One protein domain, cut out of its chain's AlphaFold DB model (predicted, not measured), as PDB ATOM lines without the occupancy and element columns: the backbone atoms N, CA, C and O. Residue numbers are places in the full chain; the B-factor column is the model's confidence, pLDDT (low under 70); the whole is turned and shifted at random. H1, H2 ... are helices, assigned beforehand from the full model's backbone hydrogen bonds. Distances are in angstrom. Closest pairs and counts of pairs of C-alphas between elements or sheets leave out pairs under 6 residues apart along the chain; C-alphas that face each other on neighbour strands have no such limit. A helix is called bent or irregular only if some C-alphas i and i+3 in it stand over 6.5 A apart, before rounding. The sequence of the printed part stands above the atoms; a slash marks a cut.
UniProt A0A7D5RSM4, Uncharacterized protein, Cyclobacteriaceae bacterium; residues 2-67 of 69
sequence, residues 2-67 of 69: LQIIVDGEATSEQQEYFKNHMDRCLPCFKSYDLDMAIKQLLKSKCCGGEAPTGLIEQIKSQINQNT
ATOM      1  N   LEU A   2      35.923  43.395  -4.855       79.81
ATOM      2  CA  LEU A   2      36.895  42.836  -5.797       79.81
ATOM      3  C   LEU A   2      37.226  43.770  -6.977       79.81
ATOM      4  O   LEU A   2      38.388  44.006  -7.271       79.81
ATOM      5  N   GLN A   3      36.196  44.362  -7.583       81.00
ATOM      6  CA  GLN A   3      36.335  45.221  -8.757       81.00
ATOM      7  C   GLN A   3      37.193  46.472  -8.496       81.00
ATOM      8  O   GLN A   3      38.161  46.687  -9.205       81.00
ATOM      9  N   ILE A   4      36.951  47.216  -7.406       84.25
ATOM     10  CA  ILE A   4      37.769  48.396  -7.047       84.25
ATOM     11  C   ILE A   4      39.235  48.040  -6.751       84.25
ATOM     12  O   ILE A   4      40.133  48.848  -6.980       84.25
ATOM     13  N   ILE A   5      39.496  46.823  -6.258       86.25
ATOM     14  CA  ILE A   5      40.856  46.318  -6.026       86.25
ATOM     15  C   ILE A   5      41.521  46.016  -7.366       86.25
ATOM     16  O   ILE A   5      42.653  46.434  -7.601       86.25
ATOM     17  N   VAL A   6      40.814  45.304  -8.247       83.44
ATOM     18  CA  VAL A   6      41.304  44.968  -9.584       83.44
ATOM     19  C   VAL A   6      41.565  46.240 -10.380       83.44
ATOM     20  O   VAL A   6      42.618  46.332 -11.000       83.44
ATOM     21  N   ASP A   7      40.684  47.237 -10.315       85.12
ATOM     22  CA  ASP A   7      40.781  48.509 -11.039       85.12
ATOM     23  C   ASP A   7      41.823  49.480 -10.471       85.12
ATOM     24  O   ASP A   7      42.297  50.348 -11.201       85.12
ATOM     25  N   GLY A   8      42.298  49.253  -9.243       83.75
ATOM     26  CA  GLY A   8      43.308  50.095  -8.592       83.75
ATOM     27  C   GLY A   8      42.730  51.344  -7.920       83.75
ATOM     28  O   GLY A   8      43.477  52.249  -7.567       83.75
ATOM     29  N   GLU A   9      41.413  51.381  -7.727       90.25
ATOM     30  CA  GLU A   9      40.671  52.484  -7.099       90.25
ATOM     31  C   GLU A   9      40.483  52.286  -5.586       90.25
ATOM     32  O   GLU A   9      39.932  53.141  -4.896       90.25
ATOM     33  N   ALA A  10      40.917  51.141  -5.054       90.06
ATOM     34  CA  ALA A  10      40.811  50.832  -3.638       90.06
ATOM     35  C   ALA A  10      41.814  51.629  -2.791       90.06
ATOM     36  O   ALA A  10      43.006  51.692  -3.106       90.06
ATOM     37  N   THR A  11      41.343  52.155  -1.660       91.94
ATOM     38  CA  THR A  11      42.199  52.781  -0.644       91.94
ATOM     39  C   THR A  11      43.096  51.745   0.037       91.94
ATOM     40  O   THR A  11      42.809  50.546   0.025       91.94
ATOM     41  N   SER A  12      44.170  52.194   0.694       90.88
ATOM     42  CA  SER A  12      45.084  51.303   1.424       90.88
ATOM     43  C   SER A  12      44.364  50.444   2.472       90.88
ATOM     44  O   SER A  12      44.633  49.252   2.584       90.88
ATOM     45  N   GLU A  13      43.391  51.020   3.186       91.69
ATOM     46  CA  GLU A  13      42.566  50.301   4.166       91.69
ATOM     47  C   GLU A  13      41.716  49.202   3.505       91.69
ATOM     48  O   GLU A  13      41.645  48.073   3.991       91.69
ATOM     49  N   GLN A  14      41.113  49.501   2.349       88.75
ATOM     50  CA  GLN A  14      40.325  48.530   1.586       88.75
ATOM     51  C   GLN A  14      41.197  47.402   1.028       88.75
ATOM     52  O   GLN A  14      40.768  46.246   1.018       88.75
ATOM     53  N   GLN A  15      42.421  47.716   0.593       88.00
ATOM     54  CA  GLN A  15      43.392  46.717   0.148       88.00
ATOM     55  C   GLN A  15      43.795  45.777   1.284       88.00
ATOM     56  O   GLN A  15      43.812  44.559   1.095       88.00
ATOM     57  N   GLU A  16      44.075  46.319   2.468       89.94
ATOM     58  CA  GLU A  16      44.449  45.522   3.634       89.94
ATOM     59  C   GLU A  16      43.297  44.625   4.102       89.94
ATOM     60  O   GLU A  16      43.490  43.427   4.331       89.94
ATOM     61  N   TYR A  17      42.076  45.162   4.169       89.19
ATOM     62  CA  TYR A  17      40.886  44.375   4.490       89.19
ATOM     63  C   TYR A  17      40.678  43.227   3.494       89.19
ATOM     64  O   TYR A  17      40.462  42.078   3.891       89.19
ATOM     65  N   PHE A  18      40.776  43.521   2.196       87.19
ATOM     66  CA  PHE A  18      40.588  42.528   1.146       87.19
ATOM     67  C   PHE A  18      41.654  41.426   1.197       87.19
ATOM     68  O   PHE A  18      41.321  40.245   1.088       87.19
ATOM     69  N   LYS A  19      42.917  41.792   1.444       84.94
ATOM     70  CA  LYS A  19      44.021  40.840   1.600       84.94
ATOM     71  C   LYS A  19      43.780  39.886   2.775       84.94
ATOM     72  O   LYS A  19      43.829  38.674   2.592       84.94
ATOM     73  N   ASN A  20      43.412  40.423   3.938       87.12
ATOM     74  CA  ASN A  20      43.073  39.617   5.115       87.12
ATOM     75  C   ASN A  20      41.854  38.700   4.884       87.12
ATOM     76  O   ASN A  20      41.768  37.611   5.456       87.12
ATOM     77  N   HIS A  21      40.895  39.133   4.060       86.69
ATOM     78  CA  HIS A  21      39.730  38.329   3.690       86.69
ATOM     79  C   HIS A  21      40.090  37.186   2.727       86.69
ATOM     80  O   HIS A  21      39.591  36.071   2.891       86.69
ATOM     81  N   MET A  22      40.968  37.438   1.750       83.69
ATOM     82  CA  MET A  22      41.429  36.427   0.791       83.69
ATOM     83  C   MET A  22      42.076  35.221   1.476       83.69
ATOM     84  O   MET A  22      41.783  34.093   1.084       83.69
ATOM     85  N   ASP A  23      42.869  35.435   2.531       79.69
ATOM     86  CA  ASP A  23      43.509  34.347   3.292       79.69
ATOM     87  C   ASP A  23      42.501  33.387   3.948       79.69
ATOM     88  O   ASP A  23      42.829  32.245   4.272       79.69
ATOM     89  N   ARG A  24      41.255  33.829   4.152       83.94
ATOM     90  CA  ARG A  24      40.208  33.062   4.847       83.94
ATOM     91  C   ARG A  24      39.100  32.565   3.919       83.94
ATOM     92  O   ARG A  24      38.260  31.781   4.356       83.94
ATOM     93  N   CYS A  25      39.076  33.001   2.659       86.81
ATOM     94  CA  CYS A  25      37.972  32.749   1.736       86.81
ATOM     95  C   CYS A  25      38.467  32.272   0.359       86.81
ATOM     96  O   CYS A  25      38.721  33.061  -0.554       86.81
ATOM     97  N   LEU A  26      38.532  30.947   0.185       81.88
ATOM     98  CA  LEU A  26      38.952  30.303  -1.066       81.88
ATOM     99  C   LEU A  26      38.097  30.690  -2.299       81.88
ATOM    100  O   LEU A  26      38.673  30.863  -3.374       81.88
ATOM    101  N   PRO A  27      36.760  30.852  -2.204       85.56
ATOM    102  CA  PRO A  27      35.960  31.346  -3.327       85.56
ATOM    103  C   PRO A  27      36.380  32.745  -3.791       85.56
ATOM    104  O   PRO A  27      36.550  32.963  -4.988       85.56
ATOM    105  N   CYS A  28      36.614  33.672  -2.857       83.19
ATOM    106  CA  CYS A  28      37.044  35.032  -3.186       83.19
ATOM    107  C   CYS A  28      38.444  35.059  -3.806       83.19
ATOM    108  O   CYS A  28      38.667  35.821  -4.745       83.19
ATOM    109  N   PHE A  29      39.353  34.196  -3.338       85.38
ATOM    110  CA  PHE A  29      40.667  34.014  -3.957       85.38
ATOM    111  C   PHE A  29      40.544  33.583  -5.426       85.38
ATOM    112  O   PHE A  29      41.142  34.204  -6.298       85.38
ATOM    113  N   LYS A  30      39.724  32.562  -5.716       85.88
ATOM    114  CA  LYS A  30      39.541  32.058  -7.088       85.88
ATOM    115  C   LYS A  30      38.942  33.106  -8.028       85.88
ATOM    116  O   LYS A  30      39.388  33.209  -9.167       85.88
ATOM    117  N   SER A  31      37.953  33.874  -7.568       86.19
ATOM    118  CA  SER A  31      37.381  34.967  -8.364       86.19
ATOM    119  C   SER A  31      38.414  36.057  -8.657       86.19
ATOM    120  O   SER A  31      38.524  36.495  -9.797       86.19
ATOM    121  N   TYR A  32      39.206  36.458  -7.656       87.12
ATOM    122  CA  TYR A  32      40.266  37.453  -7.840       87.12
ATOM    123  C   TYR A  32      41.347  37.003  -8.813       87.12
ATOM    124  O   TYR A  32      41.746  37.779  -9.679       87.12
ATOM    125  N   ASP A  33      41.804  35.762  -8.680       87.88
ATOM    126  CA  ASP A  33      42.841  35.200  -9.539       87.88
ATOM    127  C   ASP A  33      42.400  35.193 -11.011       87.88
ATOM    128  O   ASP A  33      43.132  35.656 -11.888       87.88
ATOM    129  N   LEU A  34      41.152  34.783 -11.273       90.31
ATOM    130  CA  LEU A  34      40.571  34.811 -12.615       90.31
ATOM    131  C   LEU A  34      40.462  36.239 -13.172       90.31
ATOM    132  O   LEU A  34      40.923  36.495 -14.288       90.31
ATOM    133  N   ASP A  35      39.887  37.171 -12.411       89.12
ATOM    134  CA  ASP A  35      39.703  38.558 -12.859       89.12
ATOM    135  C   ASP A  35      41.051  39.247 -13.121       89.12
ATOM    136  O   ASP A  35      41.220  39.960 -14.116       89.12
ATOM    137  N   MET A  36      42.050  38.985 -12.275       88.94
ATOM    138  CA  MET A  36      43.406  39.493 -12.460       88.94
ATOM    139  C   MET A  36      44.070  38.884 -13.703       88.94
ATOM    140  O   MET A  36      44.708  39.613 -14.470       88.94
ATOM    141  N   ALA A  37      43.898  37.583 -13.953       89.94
ATOM    142  CA  ALA A  37      44.414  36.929 -15.156       89.94
ATOM    143  C   ALA A  37      43.796  37.520 -16.434       89.94
ATOM    144  O   ALA A  37      44.513  37.806 -17.398       89.94
ATOM    145  N   ILE A  38      42.486  37.786 -16.428       90.00
ATOM    146  CA  ILE A  38      41.794  38.461 -17.536       90.00
ATOM    147  C   ILE A  38      42.346  39.880 -17.722       90.00
ATOM    148  O   ILE A  38      42.683  40.264 -18.845       90.00
ATOM    149  N   LYS A  39      42.513  40.653 -16.641       87.25
ATOM    150  CA  LYS A  39      43.087  42.007 -16.704       87.25
ATOM    151  C   LYS A  39      44.503  42.007 -17.290       87.25
ATOM    152  O   LYS A  39      44.826  42.853 -18.129       87.25
ATOM    153  N   GLN A  40      45.343  41.049 -16.899       86.81
ATOM    154  CA  GLN A  40      46.686  40.883 -17.464       86.81
ATOM    155  C   GLN A  40      46.643  40.508 -18.949       86.81
ATOM    156  O   GLN A  40      47.416  41.048 -19.746       86.81
ATOM    157  N   LEU A  41      45.719  39.632 -19.346       88.38
ATOM    158  CA  LEU A  41      45.535  39.253 -20.742       88.38
ATOM    159  C   LEU A  41      45.123  40.459 -21.596       88.38
ATOM    160  O   LEU A  41      45.759  40.715 -22.618       88.38
ATOM    161  N   LEU A  42      44.150  41.254 -21.142       86.44
ATOM    162  CA  LEU A  42      43.732  42.491 -21.814       86.44
ATOM    163  C   LEU A  42      44.884  43.494 -21.932       86.44
ATOM    164  O   LEU A  42      45.099  44.069 -23.003       86.44
ATOM    165  N   LYS A  43      45.676  43.659 -20.865       84.12
ATOM    166  CA  LYS A  43      46.879  44.496 -20.901       84.12
ATOM    167  C   LYS A  43      47.872  43.973 -21.941       84.12
ATOM    168  O   LYS A  43      48.345  44.737 -22.761       84.12
ATOM    169  N   SER A  44      48.161  42.677 -21.979       83.25
ATOM    170  CA  SER A  44      49.173  42.151 -22.908       83.25
ATOM    171  C   SER A  44      48.729  42.087 -24.375       83.25
ATOM    172  O   SER A  44      49.577  42.171 -25.261       83.25
ATOM    173  N   LYS A  45      47.431  41.907 -24.657       80.31
ATOM    174  CA  LYS A  45      46.931  41.623 -26.017       80.31
ATOM    175  C   LYS A  45      46.116  42.737 -26.658       80.31
ATOM    176  O   LYS A  45      46.036  42.763 -27.882       80.31
ATOM    177  N   CYS A  46      45.523  43.635 -25.875       77.06
ATOM    178  CA  CYS A  46      44.608  44.649 -26.401       77.06
ATOM    179  C   CYS A  46      45.094  46.079 -26.138       77.06
ATOM    180  O   CYS A  46      45.036  46.905 -27.042       77.06
ATOM    181  N   CYS A  47      45.568  46.374 -24.921       68.19
ATOM    182  CA  CYS A  47      45.684  47.765 -24.451       68.19
ATOM    183  C   CYS A  47      47.017  48.129 -23.768       68.19
ATOM    184  O   CYS A  47      47.103  49.186 -23.152       68.19
ATOM    185  N   GLY A  48      48.043  47.278 -23.810       64.56
ATOM    186  CA  GLY A  48      49.316  47.494 -23.097       64.56
ATOM    187  C   GLY A  48      50.537  47.581 -23.997       64.56
ATOM    188  O   GLY A  48      51.633  47.239 -23.559       64.56
ATOM    189  N   GLY A  49      50.352  48.036 -25.239       75.75
ATOM    190  CA  GLY A  49      51.467  48.563 -26.019       75.75
ATOM    191  C   GLY A  49      52.094  49.766 -25.311       75.75
ATOM    192  O   GLY A  49      51.430  50.458 -24.533       75.75
ATOM    193  N   GLU A  50      53.378  50.007 -25.560       75.50
ATOM    194  CA  GLU A  50      54.035  51.213 -25.063       75.50
ATOM    195  C   GLU A  50      53.329  52.455 -25.618       75.50
ATOM    196  O   GLU A  50      52.877  52.477 -26.767       75.50
ATOM    197  N   ALA A  51      53.213  53.495 -24.788       80.94
ATOM    198  CA  ALA A  51      52.695  54.771 -25.256       80.94
ATOM    199  C   ALA A  51      53.571  55.288 -26.415       80.94
ATOM    200  O   ALA A  51      54.784  55.058 -26.408       80.94
ATOM    201  N   PRO A  52      52.998  55.999 -27.405       87.50
ATOM    202  CA  PRO A  52      53.773  56.529 -28.521       87.50
ATOM    203  C   PRO A  52      54.971  57.345 -28.025       87.50
ATOM    204  O   PRO A  52      54.810  58.221 -27.172       87.50
ATOM    205  N   THR A  53      56.161  57.093 -28.572       87.69
ATOM    206  CA  THR A  53      57.415  57.710 -28.103       87.69
ATOM    207  C   THR A  53      57.333  59.236 -28.062       87.69
ATOM    208  O   THR A  53      57.722  59.836 -27.067       87.69
ATOM    209  N   GLY A  54      56.720  59.858 -29.076       91.00
ATOM    210  CA  GLY A  54      56.534  61.312 -29.112       91.00
ATOM    211  C   GLY A  54      55.686  61.850 -27.952       91.00
ATOM    212  O   GLY A  54      56.008  62.895 -27.395       91.00
ATOM    213  N   LEU A  55      54.657  61.111 -27.516       88.62
ATOM    214  CA  LEU A  55      53.853  61.490 -26.348       88.62
ATOM    215  C   LEU A  55      54.680  61.381 -25.059       88.62
ATOM    216  O   LEU A  55      54.616  62.264 -24.206       88.62
ATOM    217  N   ILE A  56      55.489  60.324 -24.930       90.19
ATOM    218  CA  ILE A  56      56.387  60.137 -23.781       90.19
ATOM    219  C   ILE A  56      57.395  61.292 -23.691       90.19
ATOM    220  O   ILE A  56      57.605  61.843 -22.610       90.19
ATOM    221  N   GLU A  57      58.016  61.666 -24.808       92.94
ATOM    222  CA  GLU A  57      58.984  62.767 -24.872       92.94
ATOM    223  C   GLU A  57      58.346  64.114 -24.523       92.94
ATOM    224  O   GLU A  57      58.909  64.867 -23.724       92.94
ATOM    225  N   GLN A  58      57.147  64.392 -25.041       93.38
ATOM    226  CA  GLN A  58      56.400  65.609 -24.716       93.38
ATOM    227  C   GLN A  58      56.079  65.705 -23.220       93.38
ATOM    228  O   GLN A  58      56.335  66.741 -22.606       93.38
ATOM    229  N   ILE A  59      55.581  64.623 -22.612       90.88
ATOM    230  CA  ILE A  59      55.280  64.585 -21.172       90.88
ATOM    231  C   ILE A  59      56.557  64.818 -20.354       90.88
ATOM    232  O   ILE A  59      56.560  65.650 -19.446       90.88
ATOM    233  N   LYS A  60      57.662  64.137 -20.693       91.00
ATOM    234  CA  LYS A  60      58.957  64.317 -20.012       91.00
ATOM    235  C   LYS A  60      59.458  65.759 -20.107       91.00
ATOM    236  O   LYS A  60      59.893  66.316 -19.102       91.00
ATOM    237  N   SER A  61      59.366  66.372 -21.289       92.38
ATOM    238  CA  SER A  61      59.730  67.779 -21.484       92.38
ATOM    239  C   SER A  61      58.885  68.700 -20.604       92.38
ATOM    240  O   SER A  61      59.430  69.577 -19.938       92.38
ATOM    241  N   GLN A  62      57.568  68.483 -20.549       90.44
ATOM    242  CA  GLN A  62      56.665  69.315 -19.757       90.44
ATOM    243  C   GLN A  62      56.933  69.192 -18.251       90.44
ATOM    244  O   GLN A  62      56.927  70.202 -17.551       90.44
ATOM    245  N   ILE A  63      57.207  67.984 -17.749       91.06
ATOM    246  CA  ILE A  63      57.566  67.769 -16.339       91.06
ATOM    247  C   ILE A  63      58.857  68.520 -16.004       91.06
ATOM    248  O   ILE A  63      58.879  69.293 -15.049       91.06
ATOM    249  N   ASN A  64      59.902  68.377 -16.823       87.56
ATOM    250  CA  ASN A  64      61.175  69.071 -16.603       87.56
ATOM    251  C   ASN A  64      61.032  70.602 -16.631       87.56
ATOM    252  O   ASN A  64      61.734  71.291 -15.901       87.56
ATOM    253  N   GLN A  65      60.120  71.143 -17.445       81.81
ATOM    254  CA  GLN A  65      59.868  72.587 -17.514       81.81
ATOM    255  C   GLN A  65      59.045  73.129 -16.338       81.81
ATOM    256  O   GLN A  65      59.174  74.302 -16.005       81.81
ATOM    257  N   ASN A  66      58.190  72.306 -15.720       75.69
ATOM    258  CA  ASN A  66      57.275  72.737 -14.653       75.69
ATOM    259  C   ASN A  66      57.691  72.270 -13.254       75.69
ATOM    260  O   ASN A  66      56.955  72.509 -12.299       75.69
ATOM    261  N   THR A  67      58.847  71.619 -13.113       59.25
ATOM    262  CA  THR A  67      59.399  71.284 -11.797       59.25
ATOM    263  C   THR A  67      60.361  72.403 -11.386       59.25
ATOM    264  O   THR A  67      61.465  72.461 -11.931       59.25
TER     265      THR A  67
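This is residues 2 to 67 of the 69 residues of an uncharacterized protein of Cyclobacteriaceae bacterium (UniProt A0A7D5RSM4). The long helix H3 makes a beam; the short H1 and H2 fold back beneath its first part as a small head, and H4 sticks out free beyond its other end. The printed part has 66 residues with four named helices, H1 to H4 in order, and no named strand: all helix. It is extended, with a radius of gyration of the C-alphas of 17.3 A, and flat, spanning 49 by 30 by 13 A.

H3, residues 26 to 47, begins at C-alpha 26 (38.952, 30.303, -1.066) and is 30.0 A long; it is irregular, but only just: C-alphas 44 and 47 are 6.8 A apart. H1 is residues 2 to 7, H2 residues 12 to 22. H4, residues 53 to 66, is 20.2 A long and ends at C-alpha 66 (57.275, 72.737, -14.653).

H3, with residues 32 to 39 alone, touches H1 at a shallow tilt of 23 degrees, the same way; the closest C-alphas, of Val 6 and Met 36, are 6.5 A apart. H1 and H2 only just touch, with 3 pairs of C-alphas within 8 A, the closest Ile 5 and Gln 15 at 6.7 A. H2 and H3 are close but not clearly touching. H4 is apart from H1, H2 and H3. Each O i to N i+4 pair is within hydrogen-bond range in H1, H2 and H4, and 17 of 18 in H3.

The C-alphas farthest apart, of Leu 26 and Gln 65, are 50.0 A apart. The printed part has no cut, and its three links are tight. Residues 47 to 48 and 67 are under pLDDT 70.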